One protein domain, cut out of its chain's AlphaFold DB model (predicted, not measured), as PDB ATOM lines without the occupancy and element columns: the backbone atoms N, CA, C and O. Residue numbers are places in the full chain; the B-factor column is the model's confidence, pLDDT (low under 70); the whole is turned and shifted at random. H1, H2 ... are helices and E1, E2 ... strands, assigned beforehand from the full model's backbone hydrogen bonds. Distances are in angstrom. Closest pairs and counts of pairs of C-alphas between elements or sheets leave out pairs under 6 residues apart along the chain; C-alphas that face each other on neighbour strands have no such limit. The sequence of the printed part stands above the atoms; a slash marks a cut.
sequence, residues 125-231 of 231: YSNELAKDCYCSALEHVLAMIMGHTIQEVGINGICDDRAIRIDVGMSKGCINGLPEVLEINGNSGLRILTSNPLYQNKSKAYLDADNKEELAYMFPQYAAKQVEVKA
ATOM      1  N   TYR A 125     -35.556  45.155 -56.700       91.25
ATOM      2  CA  TYR A 125     -34.568  45.303 -55.630       91.25
ATOM      3  C   TYR A 125     -35.203  45.363 -54.232       91.25
ATOM      4  O   TYR A 125     -34.491  45.403 -53.237       91.25
ATOM      5  N   SER A 126     -36.537  45.369 -54.154       90.06
ATOM      6  CA  SER A 126     -37.303  45.506 -52.912       90.06
ATOM      7  C   SER A 126     -38.449  44.497 -52.810       90.06
ATOM      8  O   SER A 126     -39.406  44.738 -52.087       90.06
ATOM      9  N   ASN A 127     -38.366  43.372 -53.529       89.38
ATOM     10  CA  ASN A 127     -39.399  42.334 -53.553       89.38
ATOM     11  C   ASN A 127     -39.767  41.881 -52.127       89.38
ATOM     12  O   ASN A 127     -38.927  41.915 -51.226       89.38
ATOM     13  N   GLU A 128     -41.013  41.447 -51.930       83.94
ATOM     14  CA  GLU A 128     -41.520  40.887 -50.672       83.94
ATOM     15  C   GLU A 128     -40.596  39.766 -50.174       83.94
ATOM     16  O   GLU A 128     -40.138  39.769 -49.028       83.94
ATOM     17  N   LEU A 129     -40.221  38.857 -51.080       82.06
ATOM     18  CA  LEU A 129     -39.284  37.779 -50.796       82.06
ATOM     19  C   LEU A 129     -37.854  38.205 -51.150       82.06
ATOM     20  O   LEU A 129     -37.526  38.462 -52.307       82.06
ATOM     21  N   ALA A 130     -36.966  38.201 -50.152       82.81
ATOM     22  CA  ALA A 130     -35.564  38.598 -50.321       82.81
ATOM     23  C   ALA A 130     -34.833  37.790 -51.412       82.81
ATOM     24  O   ALA A 130     -34.030  38.342 -52.158       82.81
ATOM     25  N   LYS A 131     -35.156  36.496 -51.548       84.69
ATOM     26  CA  LYS A 131     -34.585  35.602 -52.572       84.69
ATOM     27  C   LYS A 131     -34.904  36.020 -54.014       84.69
ATOM     28  O   LYS A 131     -34.172  35.646 -54.920       84.69
ATOM     29  N   ASP A 132     -35.980  36.781 -54.214       87.94
ATOM     30  CA  ASP A 132     -36.443  37.212 -55.536       87.94
ATOM     31  C   ASP A 132     -35.891  38.601 -55.911       87.94
ATOM     32  O   ASP A 132     -36.254  39.170 -56.944       87.94
ATOM     33  N   CYS A 133     -35.014  39.168 -55.074       88.94
ATOM     34  CA  CYS A 133     -34.349  40.437 -55.338       88.94
ATOM     35  C   CYS A 133     -33.105  40.256 -56.216       88.94
ATOM     36  O   CYS A 133     -32.306  39.335 -56.046       88.94
ATOM     37  N   TYR A 134     -32.905  41.184 -57.149       92.62
ATOM     38  CA  TYR A 134     -31.823  41.137 -58.126       92.62
ATOM     39  C   TYR A 134     -30.516  41.730 -57.572       92.62
ATOM     40  O   TYR A 134     -30.075  42.801 -57.988       92.62
ATOM     41  N   CYS A 135     -29.905  41.030 -56.612       90.62
ATOM     42  CA  CYS A 135     -28.727  41.511 -55.880       90.62
ATOM     43  C   CYS A 135     -27.470  41.700 -56.744       90.62
ATOM     44  O   CYS A 135     -26.659  42.570 -56.438       90.62
ATOM     45  N   SER A 136     -27.288  40.924 -57.819       93.31
ATOM     46  CA  SER A 136     -26.086  41.025 -58.664       93.31
ATOM     47  C   SER A 136     -25.950  42.390 -59.343       93.31
ATOM     48  O   SER A 136     -24.846  42.892 -59.503       93.31
ATOM     49  N   ALA A 137     -27.060  43.049 -59.686       92.12
ATOM     50  CA  ALA A 137     -27.016  44.398 -60.253       92.12
ATOM     51  C   ALA A 137     -26.624  45.483 -59.239       92.12
ATOM     52  O   ALA A 137     -26.348  46.612 -59.639       92.12
ATOM     53  N   LEU A 138     -26.597  45.156 -57.947       91.31
ATOM     54  CA  LEU A 138     -26.193  46.072 -56.887       91.31
ATOM     55  C   LEU A 138     -24.713  45.918 -56.528       91.31
ATOM     56  O   LEU A 138     -24.271  46.527 -55.563       91.31
ATOM     57  N   GLU A 139     -23.931  45.144 -57.294       90.94
ATOM     58  CA  GLU A 139     -22.553  44.800 -56.930       90.94
ATOM     59  C   GLU A 139     -21.674  46.017 -56.616       90.94
ATOM     60  O   GLU A 139     -20.921  46.010 -55.645       90.94
ATOM     61  N   HIS A 140     -21.855  47.083 -57.394       90.75
ATOM     62  CA  HIS A 140     -21.096  48.330 -57.304       90.75
ATOM     63  C   HIS A 140     -21.868  49.479 -56.641       90.75
ATOM     64  O   HIS A 140     -21.451  50.634 -56.721       90.75
ATOM     65  N   VAL A 141     -23.011  49.189 -56.020       87.75
ATOM     66  CA  VAL A 141     -23.822  50.181 -55.311       87.75
ATOM     67  C   VAL A 141     -23.465  50.129 -53.832       87.75
ATOM     68  O   VAL A 141     -23.470  49.056 -53.237       87.75
ATOM     69  N   LEU A 142     -23.182  51.291 -53.235       85.56
ATOM     70  CA  LEU A 142     -22.921  51.388 -51.796       85.56
ATOM     71  C   LEU A 142     -24.162  50.979 -50.993       85.56
ATOM     72  O   LEU A 142     -24.109  50.065 -50.181       85.56
ATOM     73  N   ALA A 143     -25.280  51.654 -51.253       89.50
ATOM     74  CA  ALA A 143     -26.591  51.305 -50.731       89.50
ATOM     75  C   ALA A 143     -27.683  51.937 -51.599       89.50
ATOM     76  O   ALA A 143     -27.528  53.040 -52.129       89.50
ATOM     77  N   MET A 144     -28.802  51.239 -51.717       92.38
ATOM     78  CA  MET A 144     -30.029  51.705 -52.339       92.38
ATOM     79  C   MET A 144     -31.146  51.607 -51.306       92.38
ATOM     80  O   MET A 144     -31.361  50.544 -50.732       92.38
ATOM     81  N   ILE A 145     -31.856  52.708 -51.070       93.81
ATOM     82  CA  ILE A 145     -32.971  52.773 -50.118       93.81
ATOM     83  C   ILE A 145     -34.270  52.834 -50.911       93.81
ATOM     84  O   ILE A 145     -34.407  53.654 -51.819       93.81
ATOM     85  N   MET A 146     -35.214  51.953 -50.594       93.06
ATOM     86  CA  MET A 146     -36.440  51.768 -51.368       93.06
ATOM     87  C   MET A 146     -37.650  51.575 -50.462       93.06
ATOM     88  O   MET A 146     -37.568  50.937 -49.413       93.06
ATOM     89  N   GLY A 147     -38.790  52.092 -50.909       91.25
ATOM     90  CA  GLY A 147     -40.090  51.888 -50.280       91.25
ATOM     91  C   GLY A 147     -40.983  50.995 -51.136       91.25
ATOM     92  O   GLY A 147     -40.493  50.118 -51.855       91.25
ATOM     93  N   HIS A 148     -42.285  51.274 -51.093       90.25
ATOM     94  CA  HIS A 148     -43.324  50.773 -51.993       90.25
ATOM     95  C   HIS A 148     -43.715  49.290 -51.873       90.25
ATOM     96  O   HIS A 148     -44.799  48.871 -52.296       90.25
ATOM     97  N   THR A 149     -42.815  48.463 -51.350       91.94
ATOM     98  CA  THR A 149     -43.106  47.069 -51.030       91.94
ATOM     99  C   THR A 149     -43.094  46.916 -49.526       91.94
ATOM    100  O   THR A 149     -42.029  46.970 -48.909       91.94
ATOM    101  N   ILE A 150     -44.282  46.710 -48.963       93.00
ATOM    102  CA  ILE A 150     -44.497  46.578 -47.525       93.00
ATOM    103  C   ILE A 150     -43.642  45.437 -46.961       93.00
ATOM    104  O   ILE A 150     -43.624  44.324 -47.483       93.00
ATOM    105  N   GLN A 151     -42.945  45.737 -45.872       91.19
ATOM    106  CA  GLN A 151     -42.110  44.834 -45.099       91.19
ATOM    107  C   GLN A 151     -42.795  44.547 -43.761       91.19
ATOM    108  O   GLN A 151     -42.767  45.367 -42.845       91.19
ATOM    109  N   GLU A 152     -43.388  43.362 -43.623       87.94
ATOM    110  CA  GLU A 152     -44.145  42.979 -42.416       87.94
ATOM    111  C   GLU A 152     -43.282  42.898 -41.146       87.94
ATOM    112  O   GLU A 152     -43.786  43.020 -40.033       87.94
ATOM    113  N   VAL A 153     -41.970  42.706 -41.305       86.31
ATOM    114  CA  VAL A 153     -41.007  42.583 -40.199       86.31
ATOM    115  C   VAL A 153     -40.349  43.912 -39.804       86.31
ATOM    116  O   VAL A 153     -39.473  43.912 -38.939       86.31
ATOM    117  N   GLY A 154     -40.746  45.022 -40.432       90.06
ATOM    118  CA  GLY A 154     -40.104  46.329 -40.283       90.06
ATOM    119  C   GLY A 154     -38.994  46.584 -41.308       90.06
ATOM    120  O   GLY A 154     -38.764  45.791 -42.233       90.06
ATOM    121  N   ILE A 155     -38.299  47.711 -41.136       92.88
ATOM    122  CA  ILE A 155     -37.171  48.115 -41.978       92.88
ATOM    123  C   ILE A 155     -36.087  47.040 -41.921       92.88
ATOM    124  O   ILE A 155     -35.721  46.544 -40.852       92.88
ATOM    125  N   ASN A 156     -35.555  46.672 -43.084       90.75
ATOM    126  CA  ASN A 156     -34.534  45.640 -43.171       90.75
ATOM    127  C   ASN A 156     -33.618  45.820 -44.391       90.75
ATOM    128  O   ASN A 156     -33.989  46.454 -45.383       90.75
ATOM    129  N   GLY A 157     -32.423  45.238 -44.300       91.38
ATOM    130  CA  GLY A 157     -31.443  45.174 -45.377       91.38
ATOM    131  C   GLY A 157     -31.365  43.784 -46.010       91.38
ATOM    132  O   GLY A 157     -31.547  42.757 -45.350       91.38
ATOM    133  N   ILE A 158     -31.112  43.758 -47.316       91.19
ATOM    134  CA  ILE A 158     -30.823  42.565 -48.115       91.19
ATOM    135  C   ILE A 158     -29.634  42.845 -49.042       91.19
ATOM    136  O   ILE A 158     -29.200  43.989 -49.188       91.19
ATOM    137  N   CYS A 159     -29.125  41.804 -49.708       91.06
ATOM    138  CA  CYS A 159     -27.974  41.910 -50.611       91.06
ATOM    139  C   CYS A 159     -26.735  42.504 -49.911       91.06
ATOM    140  O   CYS A 159     -26.077  43.379 -50.475       91.06
ATOM    141  N   ASP A 160     -26.441  42.051 -48.687       88.62
ATOM    142  CA  ASP A 160     -25.381  42.605 -47.827       88.62
ATOM    143  C   ASP A 160     -25.580  44.108 -47.560       88.62
ATOM    144  O   ASP A 160     -24.677  44.915 -47.752       88.62
ATOM    145  N   ASP A 161     -26.813  44.485 -47.205       88.75
ATOM    146  CA  ASP A 161     -27.264  45.856 -46.915       88.75
ATOM    147  C   ASP A 161     -27.151  46.867 -48.068       88.75
ATOM    148  O   ASP A 161     -27.465  48.048 -47.910       88.75
ATOM    149  N   ARG A 162     -26.827  46.405 -49.280       90.69
ATOM    150  CA  ARG A 162     -26.852  47.242 -50.490       90.69
ATOM    151  C   ARG A 162     -28.267  47.577 -50.950       90.69
ATOM    152  O   ARG A 162     -28.448  48.508 -51.729       90.69
ATOM    153  N   ALA A 163     -29.268  46.837 -50.483       92.62
ATOM    154  CA  ALA A 163     -30.678  47.122 -50.704       92.62
ATOM    155  C   ALA A 163     -31.403  47.210 -49.358       92.62
ATOM    156  O   ALA A 163     -31.615  46.205 -48.684       92.62
ATOM    157  N   ILE A 164     -31.805  48.421 -48.982       94.44
ATOM    158  CA  ILE A 164     -32.501  48.723 -47.734       94.44
ATOM    159  C   ILE A 164     -33.968  48.993 -48.058       94.44
ATOM    160  O   ILE A 164     -34.300  49.904 -48.821       94.44
ATOM    161  N   ARG A 165     -34.854  48.185 -47.481       94.44
ATOM    162  CA  ARG A 165     -36.302  48.222 -47.698       94.44
ATOM    163  C   ARG A 165     -36.948  48.880 -46.485       94.44
ATOM    164  O   ARG A 165     -36.843  48.339 -45.386       94.44
ATOM    165  N   ILE A 166     -37.579  50.040 -46.674       94.69
ATOM    166  CA  ILE A 166     -38.049  50.877 -45.554       94.69
ATOM    167  C   ILE A 166     -39.571  51.041 -45.458       94.69
ATOM    168  O   ILE A 166     -40.058  51.701 -44.544       94.69
ATOM    169  N   ASP A 167     -40.335  50.492 -46.400       94.75
ATOM    170  CA  ASP A 167     -41.793  50.579 -46.349       94.75
ATOM    171  C   ASP A 167     -42.346  49.570 -45.344       94.75
ATOM    172  O   ASP A 167     -42.313  48.369 -45.579       94.75
ATOM    173  N   VAL A 168     -42.854  50.066 -44.221       92.69
ATOM    174  CA  VAL A 168     -43.427  49.256 -43.135       92.69
ATOM    175  C   VAL A 168     -44.957  49.189 -43.186       92.69
ATOM    176  O   VAL A 168     -45.583  48.658 -42.273       92.69
ATOM    177  N   GLY A 169     -45.595  49.755 -44.218       92.56
ATOM    178  CA  GLY A 169     -47.052  49.731 -44.362       92.56
ATOM    179  C   GLY A 169     -47.801  50.378 -43.190       92.56
ATOM    180  O   GLY A 169     -48.813  49.843 -42.735       92.56
ATOM    181  N   MET A 170     -47.312  51.527 -42.707       91.44
ATOM    182  CA  MET A 170     -47.796  52.213 -41.493       91.44
ATOM    183  C   MET A 170     -49.268  52.666 -41.536       91.44
ATOM    184  O   MET A 170     -49.879  52.910 -40.498       91.44
ATOM    185  N   SER A 171     -49.857  52.807 -42.726       90.00
ATOM    186  CA  SER A 171     -51.255  53.225 -42.876       90.00
ATOM    187  C   SER A 171     -52.231  52.129 -42.438       90.00
ATOM    188  O   SER A 171     -52.043  50.952 -42.756       90.00
ATOM    189  N   LYS A 172     -53.348  52.527 -41.813       88.38
ATOM    190  CA  LYS A 172     -54.503  51.647 -41.541       88.38
ATOM    191  C   LYS A 172     -55.099  51.031 -42.809       88.38
ATOM    192  O   LYS A 172     -55.677  49.955 -42.740       88.38
ATOM    193  N   GLY A 173     -54.962  51.706 -43.953       87.00
ATOM    194  CA  GLY A 173     -55.375  51.187 -45.262       87.00
ATOM    195  C   GLY A 173     -54.420  50.144 -45.858       87.00
ATOM    196  O   GLY A 173     -54.685  49.631 -46.945       87.00
ATOM    197  N   CYS A 174     -53.313  49.859 -45.165       91.31
ATOM    198  CA  CYS A 174     -52.334  48.823 -45.479       91.31
ATOM    199  C   CYS A 174     -52.352  47.760 -44.363       91.31
ATOM    200  O   CYS A 174     -53.408  47.204 -44.071       91.31
ATOM    201  N   ILE A 175     -51.205  47.478 -43.735       92.12
ATOM    202  CA  ILE A 175     -51.088  46.493 -42.647       92.12
ATOM    203  C   ILE A 175     -51.106  47.131 -41.252       92.12
ATOM    204  O   ILE A 175     -50.950  46.419 -40.263       92.12
ATOM    205  N   ASN A 176     -51.287  48.456 -41.154       91.62
ATOM    206  CA  ASN A 176     -51.224  49.203 -39.894       91.62
ATOM    207  C   ASN A 176     -49.922  48.921 -39.114       91.62
ATOM    208  O   ASN A 176     -49.941  48.692 -37.901       91.62
ATOM    209  N   GLY A 177     -48.799  48.877 -39.840       90.75
ATOM    210  CA  GLY A 177     -47.482  48.589 -39.277       90.75
ATOM    211  C   GLY A 177     -47.013  49.667 -38.297       90.75
ATOM    212  O   GLY A 177     -47.461  50.815 -38.341       90.75
ATOM    213  N   LEU A 178     -46.094  49.304 -37.402       91.12
ATOM    214  CA  LEU A 178     -45.488  50.271 -36.486       91.12
ATOM    215  C   LEU A 178     -44.614  51.265 -37.269       91.12
ATOM    216  O   LEU A 178     -43.834  50.828 -38.114       91.12
ATOM    217  N   PRO A 179     -44.703  52.580 -36.998       91.56
ATOM    218  CA  PRO A 179     -43.829  53.557 -37.637       91.56
ATOM    219  C   PRO A 179     -42.357  53.328 -37.282       91.56
ATOM    220  O   PRO A 179     -41.999  53.220 -36.105       91.56
ATOM    221  N   GLU A 180     -41.505  53.333 -38.305       93.31
ATOM    222  CA  GLU A 180     -40.053  53.208 -38.175       93.31
ATOM    223  C   GLU A 180     -39.345  54.272 -39.018       93.31
ATOM    224  O   GLU A 180     -39.858  54.715 -40.045       93.31
ATOM    225  N   VAL A 181     -38.156  54.683 -38.578       93.50
ATOM    226  CA  VAL A 181     -37.317  55.667 -39.271       93.50
ATOM    227  C   VAL A 181     -35.922  55.087 -39.458       93.50
ATOM    228  O   VAL A 181     -35.307  54.632 -38.497       93.50
ATOM    229  N   LEU A 182     -35.414  55.132 -40.689       93.56
ATOM    230  CA  LEU A 182     -34.006  54.877 -40.973       93.56
ATOM    231  C   LEU A 182     -33.219  56.178 -40.779       93.56
ATOM    232  O   LEU A 182     -33.315  57.102 -41.584       93.56
ATOM    233  N   GLU A 183     -32.456  56.245 -39.700       92.88
ATOM    234  CA  GLU A 183     -31.523  57.324 -39.403       92.88
ATOM    235  C   GLU A 183     -30.179  57.050 -40.088       92.88
ATOM    236  O   GLU A 183     -29.615  55.961 -39.968       92.88
ATOM    237  N   ILE A 184     -29.668  58.050 -40.811       90.19
ATOM    238  CA  ILE A 184     -28.348  58.022 -41.445       90.19
ATOM    239  C   ILE A 184     -27.518  59.131 -40.817       90.19
ATOM    240  O   ILE A 184     -27.821  60.312 -40.988       90.19
ATOM    241  N   ASN A 185     -26.461  58.754 -40.110       86.00
ATOM    242  CA  ASN A 185     -25.559  59.700 -39.474       86.00
ATOM    243  C   ASN A 185     -24.127  59.426 -39.937       86.00
ATOM    244  O   ASN A 185     -23.644  58.298 -39.851       86.00
ATOM    245  N   GLY A 186     -23.436  60.468 -40.409       76.88
ATOM    246  CA  GLY A 186     -22.077  60.352 -40.947       76.88
ATOM    247  C   GLY A 186     -21.055  59.768 -39.965       76.88
ATOM    248  O   GLY A 186     -20.064  59.201 -40.408       76.88
ATOM    249  N   ASN A 187     -21.312  59.856 -38.656       74.44
ATOM    250  CA  ASN A 187     -20.402  59.367 -37.620       74.44
ATOM    251  C   ASN A 187     -20.797  58.000 -37.041       74.44
ATOM    252  O   ASN A 187     -19.938  57.303 -36.512       74.44
ATOM    253  N   SER A 188     -22.081  57.631 -37.089       68.00
ATOM    254  CA  SER A 188     -22.606  56.422 -36.429       68.00
ATOM    255  C   SER A 188     -23.275  55.427 -37.380       68.00
ATOM    256  O   SER A 188     -23.842  54.438 -36.925       68.00
ATOM    257  N   GLY A 189     -23.213  55.670 -38.692       80.50
ATOM    258  CA  GLY A 189     -23.759  54.775 -39.705       80.50
ATOM    259  C   GLY A 189     -25.288  54.795 -39.770       80.50
ATOM    260  O   GLY A 189     -25.927  55.831 -39.571       80.50
ATOM    261  N   LEU A 190     -25.864  53.643 -40.111       86.44
ATOM    262  CA  LEU A 190     -27.301  53.448 -40.283       86.44
ATOM    263  C   LEU A 190     -27.928  52.917 -38.995       86.44
ATOM    264  O   LEU A 190     -27.441  51.944 -38.421       86.44
ATOM    265  N   ARG A 191     -29.049  53.501 -38.577       88.75
ATOM    266  CA  ARG A 191     -29.811  53.048 -37.411       88.75
ATOM    267  C   ARG A 191     -31.301  53.028 -37.707       88.75
ATOM    268  O   ARG A 191     -31.827  53.925 -38.350       88.75
ATOM    269  N   ILE A 192     -32.001  52.025 -37.186       90.56
ATOM    270  CA  ILE A 192     -33.464  51.989 -37.210       90.56
ATOM    271  C   ILE A 192     -33.987  52.525 -35.876       90.56
ATOM    272  O   ILE A 192     -33.660  52.006 -34.805       90.56
ATOM    273  N   LEU A 193     -34.799  53.575 -35.944       91.62
ATOM    274  CA  LEU A 193     -35.540  54.133 -34.821       91.62
ATOM    275  C   LEU A 193     -36.971  53.603 -34.891       91.62
ATOM    276  O   LEU A 193     -37.701  53.883 -35.840       91.62
ATOM    277  N   THR A 194     -37.373  52.835 -33.884       88.44
ATOM    278  CA  THR A 194     -38.681  52.175 -33.846       88.44
ATOM    279  C   THR A 194     -39.236  52.169 -32.428       88.44
ATOM    280  O   THR A 194     -38.493  52.092 -31.444       88.44
ATOM    281  N   SER A 195     -40.559  52.260 -32.318       80.25
ATOM    282  CA  SER A 195     -41.284  52.035 -31.065       80.25
ATOM    283  C   SER A 195     -41.559  50.549 -30.806       80.25
ATOM    284  O   SER A 195     -42.136  50.218 -29.774       80.25
ATOM    285  N   ASN A 196     -41.141  49.653 -31.708       78.75
ATOM    286  CA  ASN A 196     -41.328  48.214 -31.573       78.75
ATOM    287  C   ASN A 196     -40.550  47.648 -30.361       78.75
ATOM    288  O   ASN A 196     -39.311  47.624 -30.382       78.75
ATOM    289  N   PRO A 197     -41.236  47.121 -29.325       69.44
ATOM    290  CA  PRO A 197     -40.584  46.584 -28.128       69.44
ATOM    291  C   PRO A 197     -39.654  45.395 -28.419       69.44
ATOM    292  O   PRO A 197     -38.655  45.198 -27.726       69.44
ATOM    293  N   LEU A 198     -39.941  44.613 -29.469       67.50
ATOM    294  CA  LEU A 198     -39.120  43.457 -29.854       67.50
ATOM    295  C   LEU A 198     -37.732  43.874 -30.361       67.50
ATOM    296  O   LEU A 198     -36.762  43.138 -30.177       67.50
ATOM    297  N   TYR A 199     -37.620  45.066 -30.950       62.53
ATOM    298  CA  TYR A 199     -36.346  45.623 -31.410       62.53
ATOM    299  C   TYR A 199     -35.481  46.116 -30.241       62.53
ATOM    300  O   TYR A 199     -34.261  45.949 -30.246       62.53
ATOM    301  N   GLN A 200     -36.112  46.659 -29.195       55.75
ATOM    302  CA  GLN A 200     -35.419  47.133 -27.993       55.75
ATOM    303  C   GLN A 200     -34.788  45.976 -27.199       55.75
ATOM    304  O   GLN A 200     -33.686  46.117 -26.667       55.75
ATOM    305  N   ASN A 201     -35.430  44.802 -27.192       49.66
ATOM    306  CA  ASN A 201     -34.911  43.612 -26.511       49.66
ATOM    307  C   ASN A 201     -33.716  42.959 -27.230       49.66
ATOM    308  O   ASN A 201     -32.840  42.419 -26.558       49.66
ATOM    309  N   LYS A 202     -33.620  43.048 -28.566       48.97
ATOM    310  CA  LYS A 202     -32.442  42.561 -29.313       48.97
ATOM    311  C   LYS A 202     -31.180  43.375 -29.013       48.97
ATOM    312  O   LYS A 202     -30.122  42.787 -28.830       48.97
ATOM    313  N   SER A 203     -31.298  44.701 -28.898       39.62
ATOM    314  CA  SER A 203     -30.173  45.580 -28.532       39.62
ATOM    315  C   SER A 203     -29.625  45.268 -27.130       39.62
ATOM    316  O   SER A 203     -28.417  45.231 -26.923       39.62
ATOM    317  N   LYS A 204     -30.514  44.947 -26.180       30.53
ATOM    318  CA  LYS A 204     -30.133  44.560 -24.813       30.53
ATOM    319  C   LYS A 204     -29.471  43.177 -24.750       30.53
ATOM    320  O   LYS A 204     -28.492  43.008 -24.040       30.53
ATOM    321  N   ALA A 205     -29.959  42.216 -25.537       32.19
ATOM    322  CA  ALA A 205     -29.396  40.867 -25.597       32.19
ATOM    323  C   ALA A 205     -27.995  40.812 -26.242       32.19
ATOM    324  O   ALA A 205     -27.204  39.947 -25.888       32.19
ATOM    325  N   TYR A 206     -27.667  41.737 -27.152       29.88
ATOM    326  CA  TYR A 206     -26.334  41.818 -27.768       29.88
ATOM    327  C   TYR A 206     -25.248  42.360 -26.828       29.88
ATOM    328  O   TYR A 206     -24.077  42.061 -27.034       29.88
ATOM    329  N   LEU A 207     -25.615  43.118 -25.791       32.28
ATOM    330  CA  LEU A 207     -24.663  43.616 -24.790       32.28
ATOM    331  C   LEU A 207     -24.331  42.576 -23.706       32.28
ATOM    332  O   LEU A 207     -23.277  42.681 -23.084       32.28
ATOM    333  N   ASP A 208     -25.184  41.565 -23.513       32.88
ATOM    334  CA  ASP A 208     -25.025  40.541 -22.466       32.88
ATOM    335  C   ASP A 208     -24.547  39.171 -22.998       32.88
ATOM    336  O   ASP A 208     -24.223  38.279 -22.212       32.88
ATOM    337  N   ALA A 209     -24.483  38.969 -24.318       36.09
ATOM    338  CA  ALA A 209     -24.194  37.670 -24.930       36.09
ATOM    339  C   ALA A 209     -22.781  37.580 -25.531       36.09
ATOM    340  O   ALA A 209     -22.618  37.340 -26.726       36.09
ATOM    341  N   ASP A 210     -21.755  37.690 -24.683       34.62
ATOM    342  CA  ASP A 210     -20.375  37.290 -25.019       34.62
ATOM    343  C   ASP A 210     -20.114  35.795 -24.724       34.62
ATOM    344  O   ASP A 210     -19.000  35.375 -24.425       34.62
ATOM    345  N   ASN A 211     -21.151  34.950 -24.784       30.47
ATOM    346  CA  ASN A 211     -20.985  33.499 -24.737       30.47
ATOM    347  C   ASN A 211     -21.970  32.781 -25.663       30.47
ATOM    348  O   ASN A 211     -23.169  33.045 -25.694       30.47
ATOM    349  N   LYS A 212     -21.383  31.899 -26.469       37.81
ATOM    350  CA  LYS A 212     -21.957  31.217 -27.627       37.81
ATOM    351  C   LYS A 212     -22.995  30.150 -27.267       37.81
ATOM    352  O   LYS A 212     -22.969  29.575 -26.188       37.81
ATOM    353  N   GLU A 213     -23.766  29.819 -28.310       33.00
ATOM    354  CA  GLU A 213     -24.450  28.536 -28.539       33.00
ATOM    355  C   GLU A 213     -25.740  28.264 -27.755       33.00
ATOM    356  O   GLU A 213     -25.804  27.282 -27.036       33.00
ATOM    357  N   GLU A 214     -26.824  29.032 -27.980       28.03
ATOM    358  CA  GLU A 214     -28.179  28.472 -27.741       28.03
ATOM    359  C   GLU A 214     -29.393  29.182 -28.390       28.03
ATOM    360  O   GLU A 214     -30.513  29.086 -27.898       28.03
ATOM    361  N   LEU A 215     -29.249  29.873 -29.531       31.17
ATOM    362  CA  LEU A 215     -30.393  30.544 -30.200       31.17
ATOM    363  C   LEU A 215     -30.699  30.050 -31.622       31.17
ATOM    364  O   LEU A 215     -31.538  30.620 -32.319       31.17
ATOM    365  N   ALA A 216     -30.077  28.950 -32.049       27.73
ATOM    366  CA  ALA A 216     -30.272  28.388 -33.387       27.73
ATOM    367  C   ALA A 216     -31.620  27.660 -33.583       27.73
ATOM    368  O   ALA A 216     -31.929  27.268 -34.706       27.73
ATOM    369  N   TYR A 217     -32.434  27.476 -32.534       27.06
ATOM    370  CA  TYR A 217     -33.573  26.550 -32.586       27.06
ATOM    371  C   TYR A 217     -34.970  27.182 -32.664       27.06
ATOM    372  O   TYR A 217     -35.944  26.440 -32.749       27.06
ATOM    373  N   MET A 218     -35.115  28.517 -32.666       24.55
ATOM    374  CA  MET A 218     -36.462  29.109 -32.615       24.55
ATOM    375  C   MET A 218     -37.043  29.651 -33.925       24.55
ATOM    376  O   MET A 218     -38.253  29.549 -34.059       24.55
ATOM    377  N   PHE A 219     -36.282  30.120 -34.927       30.25
ATOM    378  CA  PHE A 219     -36.870  30.555 -36.218       30.25
ATOM    379  C   PHE A 219     -35.846  30.511 -37.378       30.25
ATOM    380  O   PHE A 219     -35.078  31.461 -37.530       30.25
ATOM    381  N   PRO A 220     -35.817  29.473 -38.244       26.41
ATOM    382  CA  PRO A 220     -34.688  29.244 -39.162       26.41
ATOM    383  C   PRO A 220     -34.585  30.166 -40.392       26.41
ATOM    384  O   PRO A 220     -33.687  29.967 -41.201       26.41
ATOM    385  N   GLN A 221     -35.485  31.137 -40.600       29.31
ATOM    386  CA  GLN A 221     -35.586  31.803 -41.916       29.31
ATOM    387  C   GLN A 221     -36.012  33.281 -41.931       29.31
ATOM    388  O   GLN A 221     -36.222  33.848 -42.997       29.31
ATOM    389  N   TYR A 222     -36.024  33.941 -40.769       32.84
ATOM    390  CA  TYR A 222     -36.211  35.399 -40.658       32.84
ATOM    391  C   TYR A 222     -35.197  36.029 -39.699       32.84
ATOM    392  O   TYR A 222     -35.518  36.910 -38.898       32.84
ATOM    393  N   ALA A 223     -33.949  35.564 -39.755       32.69
ATOM    394  CA  ALA A 223     -32.858  36.212 -39.048       32.69
ATOM    395  C   ALA A 223     -32.552  37.554 -39.735       32.69
ATOM    396  O   ALA A 223     -31.680  37.640 -40.594       32.69
ATOM    397  N   ALA A 224     -33.296  38.602 -39.368       37.69
ATOM    398  CA  ALA A 224     -32.867  39.978 -39.571       37.69
ATOM    399  C   ALA A 224     -31.491  40.115 -38.907       37.69
ATOM    400  O   ALA A 224     -31.388  40.112 -37.674       37.69
ATOM    401  N   LYS A 225     -30.444  40.119 -39.737       36.38
ATOM    402  CA  LYS A 225     -29.080  40.405 -39.312       36.38
ATOM    403  C   LYS A 225     -29.039  41.861 -38.869       36.38
ATOM    404  O   LYS A 225     -29.577  42.741 -39.533       36.38
ATOM    405  N   GLN A 226     -28.446  42.073 -37.707       39.06
ATOM    406  CA  GLN A 226     -28.202  43.389 -37.151       39.06
ATOM    407  C   GLN A 226     -27.084  44.050 -37.955       39.06
ATOM    408  O   GLN A 226     -26.068  43.417 -38.244       39.06
ATOM    409  N   VAL A 227     -27.302  45.304 -38.338       39.16
ATOM    410  CA  VAL A 227     -26.321  46.115 -39.055       39.16
ATOM    411  C   VAL A 227     -25.295  46.618 -38.039       39.16
ATOM    412  O   VAL A 227     -25.543  47.578 -37.317       39.16
ATOM    413  N   GLU A 228     -24.144  45.957 -37.980       33.12
ATOM    414  CA  GLU A 228     -22.874  46.579 -37.603       33.12
ATOM    415  C   GLU A 228     -21.987  46.545 -38.847       33.12
ATOM    416  O   GLU A 228     -21.539  45.479 -39.273       33.12
ATOM    417  N   VAL A 229     -21.752  47.709 -39.456       34.41
ATOM    418  CA  VAL A 229     -20.831  47.833 -40.592       34.41
ATOM    419  C   VAL A 229     -19.528  48.421 -40.074       34.41
ATOM    420  O   VAL A 229     -19.522  49.485 -39.455       34.41
ATOM    421  N   LYS A 230     -18.421  47.714 -40.312       25.64
ATOM    422  CA  LYS A 230     -17.075  48.233 -40.059       25.64
ATOM    423  C   LYS A 230     -16.788  49.385 -41.024       25.64
ATOM    424  O   LYS A 230     -17.001  49.228 -42.226       25.64
ATOM    425  N   ALA A 231     -16.325  50.501 -40.462       34.75
ATOM    426  CA  ALA A 231     -15.718  51.612 -41.190       34.75
ATOM    427  C   ALA A 231     -14.438  51.179 -41.921       34.75
ATOM    428  O   ALA A 231     -13.757  50.249 -41.419       34.75
TER     429      ALA A 231
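AT A GLANCE: This is residues 125 to 231 of the 231 residues of an uncharacterized protein of Acer yangbiense (UniProt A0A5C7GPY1). Little regular structure: loops join a small three-strand sheet, a separate hairpin of E4 and E5, and helix H2, after which residues 209 to 231 have no named element. Residues 207 to 221 stick out as a free loop. The printed part has 107 residues, 37 in named elements, in the order H1 E1 E2 E3 E4 E5 H2; the class is mixed. The mixed sheet runs E1, E3, E2. The whole is compact, radius of gyration of the C-alphas 14.8 A, spanning 38 by 37 by 32 A.

HOW THE PARTS SIT: H1, residues 135 to 138, is only just not on the three-strand sheet, with 4 pairs of C-alphas within 10 A. E1, residues 144 to 146, is parallel to E3, residues 163 to 165; N 146 and O 164 are 2.9 A apart. E2, residues 156 to 158, forms an antiparallel hairpin with E3; N 158 and O 163 are 2.8 A apart. In the antiparallel hairpin of E4, residues 180 to 185, and E5, residues 189 to 194, N 183 and O 191 are 2.8 A apart. H2, residues 197 to 208, is apart from E4; 5 of its 8 O i to N i+4 pairs are within hydrogen-bond range.

IN THESE COORDINATES: H1 begins at C-alpha 135 (-28.727, 41.511, -55.880). H2, 17.6 A long, ends at C-alpha 208 (-25.025, 40.541, -22.466).

THE WHOLE: The printed part has no cut. E3 to E4 is a long link. Residues 188 and 197 to 231 have pLDDT under 70.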